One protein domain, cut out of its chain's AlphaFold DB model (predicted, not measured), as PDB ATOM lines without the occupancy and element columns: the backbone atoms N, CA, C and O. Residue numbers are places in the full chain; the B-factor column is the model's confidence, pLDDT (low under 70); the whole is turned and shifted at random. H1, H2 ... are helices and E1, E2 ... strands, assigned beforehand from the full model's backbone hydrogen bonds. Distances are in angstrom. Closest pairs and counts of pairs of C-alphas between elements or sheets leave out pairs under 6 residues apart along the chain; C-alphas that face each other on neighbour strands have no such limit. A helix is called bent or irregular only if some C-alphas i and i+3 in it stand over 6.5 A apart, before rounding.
ATOM      1  N   GLU A   4     227.848 244.177 191.790       83.44
ATOM      2  CA  GLU A   4     226.738 244.921 192.377       83.44
ATOM      3  C   GLU A   4     225.617 245.222 191.368       83.44
ATOM      4  O   GLU A   4     224.436 245.123 191.691       83.44
ATOM      5  N   ARG A   5     225.955 245.540 190.111       82.06
ATOM      6  CA  ARG A   5     224.942 245.774 189.065       82.06
ATOM      7  C   ARG A   5     224.217 244.493 188.673       82.06
ATOM      8  O   ARG A   5     223.044 244.542 188.318       82.06
ATOM      9  N   LEU A   6     224.924 243.367 188.713       83.06
ATOM     10  CA  LEU A   6     224.361 242.058 188.414       83.06
ATOM     11  C   LEU A   6     223.438 241.603 189.551       83.06
ATOM     12  O   LEU A   6     222.325 241.168 189.280       83.06
ATOM     13  N   VAL A   7     223.858 241.813 190.801       85.88
ATOM     14  CA  VAL A   7     223.052 241.594 192.011       85.88
ATOM     15  C   VAL A   7     221.741 242.379 191.942       85.88
ATOM     16  O   VAL A   7     220.676 241.783 192.072       85.88
ATOM     17  N   ILE A   8     221.794 243.686 191.648       85.56
ATOM     18  CA  ILE A   8     220.586 244.521 191.515       85.56
ATOM     19  C   ILE A   8     219.672 243.998 190.400       85.56
ATOM     20  O   ILE A   8     218.461 243.939 190.584       85.56
ATOM     21  N   ALA A   9     220.222 243.603 189.248       83.19
ATOM     22  CA  ALA A   9     219.419 243.110 188.130       83.19
ATOM     23  C   ALA A   9     218.727 241.770 188.442       83.19
ATOM     24  O   ALA A   9     217.552 241.603 188.118       83.19
ATOM     25  N   VAL A  10     219.432 240.837 189.094       84.12
ATOM     26  CA  VAL A  10     218.874 239.547 189.536       84.12
ATOM     27  C   VAL A  10     217.808 239.766 190.611       84.12
ATOM     28  O   VAL A  10     216.705 239.240 190.489       84.12
ATOM     29  N   ALA A  11     218.087 240.607 191.609       84.38
ATOM     30  CA  ALA A  11     217.131 240.947 192.657       84.38
ATOM     31  C   ALA A  11     215.881 241.637 192.093       84.38
ATOM     32  O   ALA A  11     214.766 241.280 192.464       84.38
ATOM     33  N   ALA A  12     216.043 242.570 191.150       81.06
ATOM     34  CA  ALA A  12     214.936 243.225 190.458       81.06
ATOM     35  C   ALA A  12     214.081 242.253 189.649       81.06
ATOM     36  O   ALA A  12     212.858 242.378 189.634       81.06
ATOM     37  N   ALA A  13     214.700 241.259 189.021       79.25
ATOM     38  CA  ALA A  13     213.979 240.229 188.294       79.25
ATOM     39  C   ALA A  13     213.241 239.249 189.225       79.25
ATOM     40  O   ALA A  13     212.167 238.768 188.874       79.25
ATOM     41  N   TYR A  14     213.793 238.976 190.410       80.19
ATOM     42  CA  TYR A  14     213.220 238.039 191.375       80.19
ATOM     43  C   TYR A  14     212.132 238.684 192.255       80.19
ATOM     44  O   TYR A  14     210.983 238.241 192.258       80.19
ATOM     45  N   TYR A  15     212.458 239.775 192.953       77.69
ATOM     46  CA  TYR A  15     211.567 240.468 193.896       77.69
ATOM     47  C   TYR A  15     210.705 241.557 193.247       77.69
ATOM     48  O   TYR A  15     209.712 242.002 193.829       77.69
ATOM     49  N   GLY A  16     211.070 242.015 192.048       69.81
ATOM     50  CA  GLY A  16     210.357 243.084 191.362       69.81
ATOM     51  C   GLY A  16     208.995 242.660 190.816       69.81
ATOM     52  O   GLY A  16     208.656 241.480 190.682       69.81
ATOM     53  N   ARG A  17     208.207 243.676 190.455       64.75
ATOM     54  CA  ARG A  17     206.848 243.543 189.908       64.75
ATOM     55  C   ARG A  17     206.794 242.748 188.598       64.75
ATOM     56  O   ARG A  17     205.778 242.132 188.303       64.75
ATOM     57  N   GLU A  18     207.870 242.792 187.817       61.50
ATOM     58  CA  GLU A  18     207.967 242.145 186.503       61.50
ATOM     59  C   GLU A  18     208.376 240.661 186.579       61.50
ATOM     60  O   GLU A  18     208.303 239.952 185.572       61.50
ATOM     61  N   GLY A  19     208.777 240.172 187.759       58.88
ATOM     62  CA  GLY A  19     209.123 238.771 187.985       58.88
ATOM     63  C   GLY A  19     207.885 237.881 187.975       58.88
ATOM     64  O   GLY A  19     207.169 237.789 188.971       58.88
ATOM     65  N   ALA A  20     207.616 237.221 186.852       61.84
ATOM     66  CA  ALA A  20     206.574 236.204 186.777       61.84
ATOM     67  C   ALA A  20     207.007 234.904 187.486       61.84
ATOM     68  O   ALA A  20     208.210 234.653 187.588       61.84
ATOM     69  N   PRO A  21     206.063 234.051 187.933       60.38
ATOM     70  CA  PRO A  21     206.363 232.855 188.729       60.38
ATOM     71  C   PRO A  21     207.471 231.967 188.137       60.38
ATOM     72  O   PRO A  21     208.475 231.739 188.797       60.38
ATOM     73  N   GLY A  22     207.388 231.612 186.848       62.81
ATOM     74  CA  GLY A  22     208.412 230.773 186.202       62.81
ATOM     75  C   GLY A  22     209.789 231.436 186.032       62.81
ATOM     76  O   GLY A  22     210.788 230.748 185.867       62.81
ATOM     77  N   ILE A  23     209.863 232.771 186.093       66.62
ATOM     78  CA  ILE A  23     211.136 233.508 186.108       66.62
ATOM     79  C   ILE A  23     211.748 233.419 187.507       66.62
ATOM     80  O   ILE A  23     212.944 233.187 187.646       66.62
ATOM     81  N   ARG A  24     210.926 233.581 188.551       70.81
ATOM     82  CA  ARG A  24     211.373 233.473 189.944       70.81
ATOM     83  C   ARG A  24     211.935 232.087 190.238       70.81
ATOM     84  O   ARG A  24     213.015 232.006 190.813       70.81
ATOM     85  N   ASP A  25     211.274 231.034 189.765       71.69
ATOM     86  CA  ASP A  25     211.717 229.652 189.982       71.69
ATOM     87  C   ASP A  25     213.125 229.401 189.418       71.69
ATOM     88  O   ASP A  25     213.975 228.816 190.086       71.69
ATOM     89  N   GLY A  26     213.416 229.910 188.215       73.25
ATOM     90  CA  GLY A  26     214.740 229.769 187.605       73.25
ATOM     91  C   GLY A  26     215.813 230.695 188.200       73.25
ATOM     92  O   GLY A  26     217.003 230.390 188.119       73.25
ATOM     93  N   LEU A  27     215.414 231.816 188.806       80.69
ATOM     94  CA  LEU A  27     216.316 232.774 189.451       80.69
ATOM     95  C   LEU A  27     216.638 232.423 190.914       80.69
ATOM     96  O   LEU A  27     217.603 232.969 191.448       80.69
ATOM     97  N   GLY A  28     215.885 231.520 191.550       82.38
ATOM     98  CA  GLY A  28     216.098 231.091 192.941       82.38
ATOM     99  C   GLY A  28     217.557 230.731 193.264       82.38
ATOM    100  O   GLY A  28     218.139 231.359 194.145       82.38
ATOM    101  N   PRO A  29     218.217 229.852 192.482       84.50
ATOM    102  CA  PRO A  29     219.621 229.505 192.711       84.50
ATOM    103  C   PRO A  29     220.592 230.697 192.639       84.50
ATOM    104  O   PRO A  29     221.647 230.678 193.268       84.50
ATOM    105  N   LEU A  30     220.262 231.745 191.872       85.75
ATOM    106  CA  LEU A  30     221.080 232.961 191.800       85.75
ATOM    107  C   LEU A  30     220.916 233.823 193.050       85.75
ATOM    108  O   LEU A  30     221.897 234.392 193.523       85.75
ATOM    109  N   VAL A  31     219.697 233.905 193.586       85.75
ATOM    110  CA  VAL A  31     219.423 234.592 194.854       85.75
ATOM    111  C   VAL A  31     220.132 233.882 196.005       85.75
ATOM    112  O   VAL A  31     220.799 234.549 196.787       85.75
ATOM    113  N   ASP A  32     220.136 232.548 196.030       87.56
ATOM    114  CA  ASP A  32     220.862 231.769 197.043       87.56
ATOM    115  C   ASP A  32     222.376 232.043 197.027       87.56
ATOM    116  O   ASP A  32     223.023 232.117 198.076       87.56
ATOM    117  N   ILE A  33     222.976 232.210 195.839       86.25
ATOM    118  CA  ILE A  33     224.388 232.610 195.711       86.25
ATOM    119  C   ILE A  33     224.599 234.005 196.303       86.25
ATOM    120  O   ILE A  33     225.566 234.203 197.035       86.25
ATOM    121  N   ILE A  34     223.713 234.958 196.003       86.19
ATOM    122  CA  ILE A  34     223.800 236.336 196.502       86.19
ATOM    123  C   ILE A  34     223.680 236.365 198.028       86.19
ATOM    124  O   ILE A  34     224.543 236.949 198.685       86.19
ATOM    125  N   ASP A  35     222.674 235.694 198.587       86.62
ATOM    126  CA  ASP A  35     222.412 235.676 200.028       86.62
ATOM    127  C   ASP A  35     223.522 234.963 200.800       86.62
ATOM    128  O   ASP A  35     223.944 235.433 201.853       86.62
ATOM    129  N   ARG A  36     224.072 233.872 200.259       86.19
ATOM    130  CA  ARG A  36     225.229 233.181 200.850       86.19
ATOM    131  C   ARG A  36     226.510 234.007 200.762       86.19
ATOM    132  O   ARG A  36     227.318 233.986 201.689       86.19
ATOM    133  N   ALA A  37     226.717 234.703 199.647       83.81
ATOM    134  CA  ALA A  37     227.902 235.520 199.425       83.81
ATOM    135  C   ALA A  37     227.903 236.770 200.307       83.81
ATOM    136  O   ALA A  37     228.945 237.158 200.837       83.81
ATOM    137  N   SER A  38     226.753 237.423 200.444       79.25
ATOM    138  CA  SER A  38     226.623 238.659 201.203       79.25
ATOM    139  C   SER A  38     225.190 238.819 201.721       79.25
ATOM    140  O   SER A  38     224.368 239.485 201.085       79.25
ATOM    141  N   PRO A  39     224.877 238.220 202.886       80.12
ATOM    142  CA  PRO A  39     223.551 238.327 203.478       80.12
ATOM    143  C   PRO A  39     223.150 239.793 203.666       80.12
ATOM    144  O   PRO A  39     223.899 240.577 204.258       80.12
ATOM    145  N   GLY A  40     221.971 240.164 203.163       79.25
ATOM    146  CA  GLY A  40     221.445 241.528 203.273       79.25
ATOM    147  C   GLY A  40     222.110 242.557 202.354       79.25
ATOM    148  O   GLY A  40     221.926 243.750 202.563       79.25
ATOM    149  N   ILE A  41     222.873 242.138 201.335       82.81
ATOM    150  CA  ILE A  41     223.416 243.071 200.330       82.81
ATOM    151  C   ILE A  41     222.332 243.700 199.450       82.81
ATOM    152  O   ILE A  41     222.556 244.746 198.840       82.81
ATOM    153  N   VAL A  42     221.165 243.065 199.385       81.69
ATOM    154  CA  VAL A  42     219.965 243.593 198.746       81.69
ATOM    155  C   VAL A  42     219.006 244.051 199.833       81.69
ATOM    156  O   VAL A  42     218.562 243.254 200.658       81.69
ATOM    157  N   GLU A  43     218.652 245.327 199.797       83.25
ATOM    158  CA  GLU A  43     217.631 245.904 200.658       83.25
ATOM    159  C   GLU A  43     216.322 246.036 199.882       83.25
ATOM    160  O   GLU A  43     216.286 246.567 198.767       83.25
ATOM    161  N   LEU A  44     215.243 245.541 200.490       78.75
ATOM    162  CA  LEU A  44     213.885 245.634 199.968       78.75
ATOM    163  C   LEU A  44     213.134 246.723 200.739       78.75
ATOM    164  O   LEU A  44     212.720 246.531 201.880       78.75
ATOM    165  N   GLY A  45     212.965 247.879 200.112       76.50
ATOM    166  CA  GLY A  45     212.154 248.974 200.622       76.50
ATOM    167  C   GLY A  45     210.678 248.804 200.271       76.50
ATOM    168  O   GLY A  45     210.324 248.258 199.222       76.50
ATOM    169  N   GLY A  46     209.801 249.323 201.129       71.81
ATOM    170  CA  GLY A  46     208.392 249.493 200.786       71.81
ATOM    171  C   GLY A  46     208.231 250.503 199.646       71.81
ATOM    172  O   GLY A  46     208.872 251.552 199.632       71.81
ATOM    173  N   VAL A  47     207.371 250.191 198.681       69.00
ATOM    174  CA  VAL A  47     206.964 251.150 197.646       69.00
ATOM    175  C   VAL A  47     205.827 252.036 198.162       69.00
ATOM    176  O   VAL A  47     205.075 251.637 199.046       69.00
ATOM    177  N   ALA A  48     205.701 253.247 197.607       65.94
ATOM    178  CA  ALA A  48     204.625 254.177 197.960       65.94
ATOM    179  C   ALA A  48     203.233 253.525 197.850       65.94
ATOM    180  O   ALA A  48     203.011 252.671 196.984       65.94
ATOM    181  N   GLU A  49     202.310 253.968 198.705       60.66
ATOM    182  CA  GLU A  49     200.957 253.423 198.840       60.66
ATOM    183  C   GLU A  49     200.267 253.275 197.467       60.66
ATOM    184  O   GLU A  49     200.253 254.201 196.654       60.66
ATOM    185  N   GLY A  50     199.768 252.069 197.168       60.84
ATOM    186  CA  GLY A  50     199.148 251.725 195.880       60.84
ATOM    187  C   GLY A  50     200.071 251.096 194.822       60.84
ATOM    188  O   GLY A  50     199.586 250.712 193.756       60.84
ATOM    189  N   ARG A  51     201.379 250.930 195.077       58.81
ATOM    190  CA  ARG A  51     202.285 250.147 194.207       58.81
ATOM    191  C   ARG A  51     202.492 248.720 194.727       58.81
ATOM    192  O   ARG A  51     202.593 248.492 195.923       58.81
ATOM    193  N   GLN A  52     202.592 247.757 193.807       62.84
ATOM    194  CA  GLN A  52     202.998 246.376 194.104       62.84
ATOM    195  C   GLN A  52     204.499 246.193 193.846       62.84
ATOM    196  O   GLN A  52     204.997 246.638 192.807       62.84
ATOM    197  N   GLY A  53     205.190 245.498 194.753       69.31
ATOM    198  CA  GLY A  53     206.620 245.179 194.671       69.31
ATOM    199  C   GLY A  53     207.453 245.850 195.765       69.31
ATOM    200  O   GLY A  53     206.905 246.391 196.722       69.31
ATOM    201  N   PHE A  54     208.774 245.820 195.595       74.81
ATOM    202  CA  PHE A  54     209.745 246.433 196.502       74.81
ATOM    203  C   PHE A  54     210.619 247.438 195.753       74.81
ATOM    204  O   PHE A  54     210.899 247.258 194.565       74.81
ATOM    205  N   ASP A  55     211.053 248.487 196.449       78.19
ATOM    206  CA  ASP A  55     212.176 249.303 195.996       78.19
ATOM    207  C   ASP A  55     213.469 248.547 196.307       78.19
ATOM    208  O   ASP A  55     213.699 248.173 197.453       78.19
ATOM    209  N   ILE A  56     214.280 248.263 195.293       80.19
ATOM    210  CA  ILE A  56     215.420 247.349 195.421       80.19
ATOM    211  C   ILE A  56     216.694 248.168 195.386       80.19
ATOM    212  O   ILE A  56     216.990 248.836 194.392       80.19
ATOM    213  N   ARG A  57     217.458 248.105 196.473       81.62
ATOM    214  CA  ARG A  57     218.701 248.860 196.637       81.62
ATOM    215  C   ARG A  57     219.834 247.935 197.037       81.62
ATOM    216  O   ARG A  57     219.614 246.870 197.606       81.62
ATOM    217  N   LEU A  58     221.053 248.350 196.712       82.38
ATOM    218  CA  LEU A  58     222.242 247.714 197.254       82.38
ATOM    219  C   LEU A  58     222.528 248.333 198.621       82.38
ATOM    220  O   LEU A  58     222.543 249.561 198.729       82.38
ATOM    221  N   ALA A  59     222.793 247.502 199.623       80.62
ATOM    222  CA  ALA A  59     223.352 247.967 200.884       80.62
ATOM    223  C   ALA A  59     224.698 248.678 200.640       80.62
ATOM    224  O   ALA A  59     225.375 248.437 199.636       80.62
ATOM    225  N   GLU A  60     225.148 249.503 201.588       74.06
ATOM    226  CA  GLU A  60     226.456 250.187 201.543       74.06
ATOM    227  C   GLU A  60     227.654 249.228 201.750       74.06
ATOM    228  O   GLU A  60     228.657 249.558 202.382       74.06
ATOM    229  N   ARG A  61     227.558 247.995 201.246       74.38
ATOM    230  CA  ARG A  61     228.570 246.944 201.347       74.38
ATOM    231  C   ARG A  61     228.910 246.440 199.950       74.38
ATOM    232  O   ARG A  61     228.030 246.199 199.130       74.38
ATOM    233  N   SER A  62     230.200 246.285 199.673       78.69
ATOM    234  CA  SER A  62     230.666 245.747 198.392       78.69
ATOM    235  C   SER A  62     230.406 244.247 198.296       78.69
ATOM    236  O   SER A  62     230.549 243.522 199.283       78.69
ATOM    237  N   PHE A  63     230.077 243.773 197.094       80.88
ATOM    238  CA  PHE A  63     229.912 242.341 196.862       80.88
ATOM    239  C   PHE A  63     231.291 241.654 196.900       80.88
ATOM    240  O   PHE A  63     232.250 242.194 196.340       80.88
ATOM    241  N   PRO A  64     231.465 240.494 197.562       83.38
ATOM    242  CA  PRO A  64     232.798 239.920 197.713       83.38
ATOM    243  C   PRO A  64     233.359 239.390 196.385       83.38
ATOM    244  O   PRO A  64     232.735 238.561 195.722       83.38
ATOM    245  N   ARG A  65     234.599 239.783 196.056       82.00
ATOM    246  CA  ARG A  65     235.297 239.435 194.797       82.00
ATOM    247  C   ARG A  65     235.302 237.945 194.449       82.00
ATOM    248  O   ARG A  65     235.203 237.582 193.281       82.00
ATOM    249  N   GLN A  66     235.413 237.086 195.459       82.19
ATOM    250  CA  GLN A  66     235.448 235.629 195.294       82.19
ATOM    251  C   GLN A  66     234.143 235.050 194.727       82.19
ATOM    252  O   GLN A  66     234.186 234.083 193.972       82.19
ATOM    253  N   TYR A  67     233.004 235.686 195.013       83.38
ATOM    254  CA  TYR A  67     231.692 235.264 194.527       83.38
ATOM    255  C   TYR A  67     231.300 235.947 193.212       83.38
ATOM    256  O   TYR A  67     230.346 235.525 192.569       83.38
ATOM    257  N   GLU A  68     232.026 236.978 192.760       84.94
ATOM    258  CA  GLU A  68     231.702 237.685 191.510       84.94
ATOM    259  C   GLU A  68     231.769 236.765 190.288       84.94
ATOM    260  O   GLU A  68     230.915 236.831 189.402       84.94
ATOM    261  N   GLN A  69     232.789 235.900 190.229       84.56
ATOM    262  CA  GLN A  69     232.936 234.947 189.130       84.56
ATOM    263  C   GLN A  69     231.892 233.834 189.195       84.56
ATOM    264  O   GLN A  69     231.371 233.444 188.153       84.56
ATOM    265  N   GLU A  70     231.568 233.347 190.396       86.31
ATOM    266  CA  GLU A  70     230.500 232.362 190.602       86.31
ATOM    267  C   GLU A  70     229.152 232.938 190.158       86.31
ATOM    268  O   GLU A  70     228.469 232.330 189.336       86.31
ATOM    269  N   LEU A  71     228.825 234.158 190.598       84.12
ATOM    270  CA  LEU A  71     227.601 234.859 190.217       84.12
ATOM    271  C   LEU A  71     227.531 235.077 188.704       84.12
ATOM    272  O   LEU A  71     226.506 234.789 188.089       84.12
ATOM    273  N   ARG A  72     228.620 235.542 188.078       84.62
ATOM    274  CA  ARG A  72     228.668 235.711 186.620       84.62
ATOM    275  C   ARG A  72     228.401 234.391 185.897       84.62
ATOM    276  O   ARG A  72     227.531 234.354 185.031       84.62
ATOM    277  N   ARG A  73     229.115 233.318 186.255       84.56
ATOM    278  CA  ARG A  73     228.961 232.000 185.615       84.56
ATOM    279  C   ARG A  73     227.552 231.448 185.790       84.56
ATOM    280  O   ARG A  73     226.990 230.907 184.845       84.56
ATOM    281  N   ALA A  74     226.973 231.610 186.975       85.25
ATOM    282  CA  ALA A  74     225.619 231.157 187.249       85.25
ATOM    283  C   ALA A  74     224.589 231.934 186.411       85.25
ATOM    284  O   ALA A  74     223.686 231.331 185.833       85.25
ATOM    285  N   VAL A  75     224.754 233.255 186.265       83.62
ATOM    286  CA  VAL A  75     223.894 234.060 185.384       83.62
ATOM    287  C   VAL A  75     224.066 233.654 183.919       83.62
ATOM    288  O   VAL A  75     223.076 233.521 183.204       83.62
ATOM    289  N   GLU A  76     225.291 233.426 183.450       83.69
ATOM    290  CA  GLU A  76     225.547 232.945 182.088       83.69
ATOM    291  C   GLU A  76     224.880 231.584 181.833       83.69
ATOM    292  O   GLU A  76     224.212 231.419 180.812       83.69
ATOM    293  N   ALA A  77     224.972 230.645 182.780       82.62
ATOM    294  CA  ALA A  77     224.311 229.341 182.709       82.62
ATOM    295  C   ALA A  77     222.775 229.455 182.716       82.62
ATOM    296  O   ALA A  77     222.091 228.760 181.960       82.62
ATOM    297  N   TYR A  78     222.217 230.372 183.509       79.00
ATOM    298  CA  TYR A  78     220.791 230.696 183.480       79.00
ATOM    299  C   TYR A  78     220.382 231.218 182.092       79.00
ATOM    300  O   TYR A  78     219.494 230.674 181.441       79.00
ATOM    301  N   LEU A  79     221.098 232.195 181.539       76.50
ATOM    302  CA  LEU A  79     220.806 232.718 180.200       76.50
ATOM    303  C   LEU A  79     220.986 231.658 179.093       76.50
ATOM    304  O   LEU A  79     220.279 231.697 178.083       76.50
ATOM    305  N   ALA A  80     221.918 230.719 179.278       75.94
ATOM    306  CA  ALA A  80     222.206 229.612 178.367       75.94
ATOM    307  C   ALA A  80     221.260 228.402 178.513       75.94
ATOM    308  O   ALA A  80     221.230 227.558 177.627       75.94
ATOM    309  N   SER A  81     220.451 228.312 179.565       69.62
ATOM    310  CA  SER A  81     219.380 227.302 179.684       69.62
ATOM    311  C   SER A  81     218.033 227.837 179.184       69.62
ATOM    312  O   SER A  81     217.209 227.101 178.637       69.62
ATOM    313  N   HIS A  82     217.829 229.152 179.278       64.19
ATOM    314  CA  HIS A  82     216.569 229.796 178.912       64.19
ATOM    315  C   HIS A  82     216.497 230.235 177.436       64.19
ATOM    316  O   HIS A  82     215.423 230.599 176.969       64.19
ATOM    317  N   TRP A  83     217.596 230.167 176.666       47.56
ATOM    318  CA  TRP A  83     217.534 230.270 175.191       47.56
ATOM    319  C   TRP A  83     217.121 228.949 174.522       47.56
ATOM    320  O   TRP A  83     216.600 228.977 173.411       47.56
ATOM    321  N   THR A  84     217.347 227.808 175.182       46.62
ATOM    322  CA  THR A  84     217.015 226.475 174.649       46.62
ATOM    323  C   THR A  84     215.560 226.100 174.921       46.62
ATOM    324  O   THR A  84     214.984 225.284 174.208       46.62
ATOM    325  N   THR A  85     214.939 226.731 175.918       44.31
ATOM    326  CA  THR A  85     213.578 226.410 176.350       44.31
ATOM    327  C   THR A  85     212.595 227.446 175.814       44.31
ATOM    328  O   THR A  85     212.101 228.311 176.536       44.31
ATOM    329  N   PRO A  97     204.069 235.421 181.834       47.09
ATOM    330  CA  PRO A  97     204.628 236.731 181.538       47.09
ATOM    331  C   PRO A  97     204.386 237.015 180.063       47.09
ATOM    332  O   PRO A  97     204.639 236.150 179.222       47.09
ATOM    333  N   ALA A  98     203.895 238.214 179.741       50.62
ATOM    334  CA  ALA A  98     203.854 238.644 178.353       50.62
ATOM    335  C   ALA A  98     205.257 238.379 177.765       50.62
ATOM    336  O   ALA A  98     206.234 238.824 178.378       50.62
ATOM    337  N   PRO A  99     205.388 237.651 176.640       54.56
ATOM    338  CA  PRO A  99     206.676 237.194 176.103       54.56
ATOM    339  C   PRO A  99     207.755 238.291 176.026       54.56
ATOM    340  O   PRO A  99     208.949 238.012 176.115       54.56
ATOM    341  N   GLY A 100     207.337 239.559 175.929       59.34
ATOM    342  CA  GLY A 100     208.213 240.729 175.931       59.34
ATOM    343  C   GLY A 100     208.845 241.113 177.277       59.34
ATOM    344  O   GLY A 100     209.930 241.682 177.265       59.34
ATOM    345  N   VAL A 101     208.235 240.817 178.432       60.75
ATOM    346  CA  VAL A 101     208.771 241.226 179.752       60.75
ATOM    347  C   VAL A 101     209.966 240.358 180.139       60.75
ATOM    348  O   VAL A 101     211.028 240.880 180.473       60.75
ATOM    349  N   PHE A 102     209.846 239.038 179.983       64.06
ATOM    350  CA  PHE A 102     210.970 238.120 180.187       64.06
ATOM    351  C   PHE A 102     212.138 238.442 179.251       64.06
ATOM    352  O   PHE A 102     213.273 238.599 179.699       64.06
ATOM    353  N   ALA A 103     211.850 238.629 177.958       66.12
ATOM    354  CA  ALA A 103     212.852 239.005 176.967       66.12
ATOM    355  C   ALA A 103     213.526 240.348 177.298       66.12
ATOM    356  O   ALA A 103     214.719 240.516 177.046       66.12
ATOM    357  N   ARG A 104     212.796 241.290 177.910       69.38
ATOM    358  CA  ARG A 104     213.333 242.580 178.358       69.38
ATOM    359  C   ARG A 104     214.279 242.430 179.546       69.38
ATOM    360  O   ARG A 104     215.358 243.016 179.510       69.38
ATOM    361  N   ILE A 105     213.921 241.631 180.551       68.12
ATOM    362  CA  ILE A 105     214.768 241.369 181.726       68.12
ATOM    363  C   ILE A 105     216.035 240.612 181.308       68.12
ATOM    364  O   ILE A 105     217.150 241.057 181.577       68.12
ATOM    365  N   VAL A 106     215.877 239.512 180.570       71.00
ATOM    366  CA  VAL A 106     216.984 238.718 180.012       71.00
ATOM    367  C   VAL A 106     217.860 239.575 179.099       71.00
ATOM    368  O   VAL A 106     219.085 239.511 179.176       71.00
ATOM    369  N   GLY A 107     217.248 240.419 178.267       73.31
ATOM    370  CA  GLY A 107     217.942 241.369 177.404       73.31
ATOM    371  C   GLY A 107     218.734 242.415 178.188       73.31
ATOM    372  O   GLY A 107     219.863 242.725 177.812       73.31
ATOM    373  N   ALA A 108     218.197 242.920 179.301       75.62
ATOM    374  CA  ALA A 108     218.897 243.850 180.181       75.62
ATOM    375  C   ALA A 108     220.101 243.184 180.863       75.62
ATOM    376  O   ALA A 108     221.194 243.750 180.835       75.62
ATOM    377  N   ILE A 109     219.942 241.963 181.390       74.75
ATOM    378  CA  ILE A 109     221.037 241.189 181.998       74.75
ATOM    379  C   ILE A 109     222.109 240.848 180.946       74.75
ATOM    380  O   ILE A 109     223.295 241.063 181.184       74.75
ATOM    381  N   ARG A 110     221.717 240.405 179.742       73.50
ATOM    382  CA  ARG A 110     222.654 240.161 178.626       73.50
ATOM    383  C   ARG A 110     223.384 241.422 178.196       73.50
ATOM    384  O   ARG A 110     224.588 241.381 177.972       73.50
ATOM    385  N   ARG A 111     222.682 242.552 178.094       78.38
ATOM    386  CA  ARG A 111     223.307 243.838 177.770       78.38
ATOM    387  C   ARG A 111     224.305 244.238 178.848       78.38
ATOM    388  O   ARG A 111     225.364 244.747 178.518       78.38
ATOM    389  N   LEU A 112     223.992 243.981 180.113       74.81
ATOM    390  CA  LEU A 112     224.879 244.232 181.242       74.81
ATOM    391  C   LEU A 112     226.132 243.337 181.229       74.81
ATOM    392  O   LEU A 112     227.205 243.816 181.595       74.81
ATOM    393  N   LEU A 113     226.023 242.086 180.771       71.31
ATOM    394  CA  LEU A 113     227.171 241.198 180.554       71.31
ATOM    395  C   LEU A 113     228.019 241.628 179.346       71.31
ATOM    396  O   LEU A 113     229.234 241.723 179.473       71.31
ATOM    397  N   ASN A 114     227.382 241.958 178.218       70.62
ATOM    398  CA  ASN A 114     228.059 242.306 176.961       70.62
ATOM    399  C   ASN A 114     228.600 243.746 176.915       70.62
ATOM    400  O   ASN A 114     229.466 244.051 176.105       70.62
ATOM    401  N   ALA A 115     228.104 244.652 177.762       66.94
ATOM    402  CA  ALA A 115     228.587 246.034 177.858       66.94
ATOM    403  C   ALA A 115     229.924 246.168 178.619       66.94
ATOM    404  O   ALA A 115     230.295 247.275 179.011       66.94
ATOM    405  N   SER A 116     230.645 245.070 178.858       45.69
ATOM    406  CA  SER A 116     231.980 245.081 179.454       45.69
ATOM    407  C   SER A 116     232.900 244.171 178.631       45.69
ATOM    408  O   SER A 116     232.616 242.974 178.594       45.69
TER     409      SER A 116
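What this domain is: This is residues 4 to 85 and 97 to 116 of the 117 residues of an uncharacterized protein of Gemmatimonadetes bacterium (UniProt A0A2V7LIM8). Four helices form an up-and-down bundle, each running against the one before it, with H1 in the middle between H2 and H4. A strand hairpin, E1 and E2, packs on H1 mainly through E2. The 102 printed residues hold H1, H2, E1, E2, H3 and H4 in that order, mostly helix. The whole is compact, with a radius of gyration of the C-alphas of 13.4 A and spans of 38 by 35 by 24 A.

Where its parts are: H1, residues 4 to 15, begins at C-alpha 4 (226.738, 244.921, 192.377). H2, residues 21 to 37, 24.2 A long, is irregular, with C-alphas 26 and 29 7.1 A apart and a kink of 46 degrees near residue 29. E1 is residues 42 to 46 and E2 residues 54 to 58. H3, residues 65 to 82, 26.4 A, is only just irregular: C-alphas 66 and 69 are 6.7 A apart. H4, residues 99 to 114, 22.0 A, ends at C-alpha 114 (228.059, 242.306, 176.961).

How they stand to each other: H1 and H2, a helical hairpin, touch at a steep tilt of 41 degrees, closest at the C-alphas of Tyr 14 and Arg 24, 5.1 A. H4 touches H1 with residues 105 to 112 alone, closest at C-alphas 9 and 109, 6.6 A. H2 and H3 touch at a shallow tilt of 14 degrees, closest at C-alphas 37 and 67, 6.2 A. E1 and E2 are antiparallel, with N 43 and O 57 2.8 A apart, within hydrogen-bond range. The closest C-alphas of H1 and E2, 12 and 56, are 6.5 A apart. Every O i to N i+4 pair is within hydrogen-bond range in H1 and H4, 10 of 13 in H2 and 12 of 14 in H3.

The domain as a whole: The C-alphas farthest apart, Gly 50 and Gln 66, are 39.7 A apart. Residues 86 to 96 are not printed; C-alphas 85 and 97 are 14.6 A apart across the cut. No link printed whole is long. Mean pLDDT of the printed part is 74.4; residues 16 to 23, 47 to 53, 81 to 85, 97 to 105 and 115 to 116 are under 70.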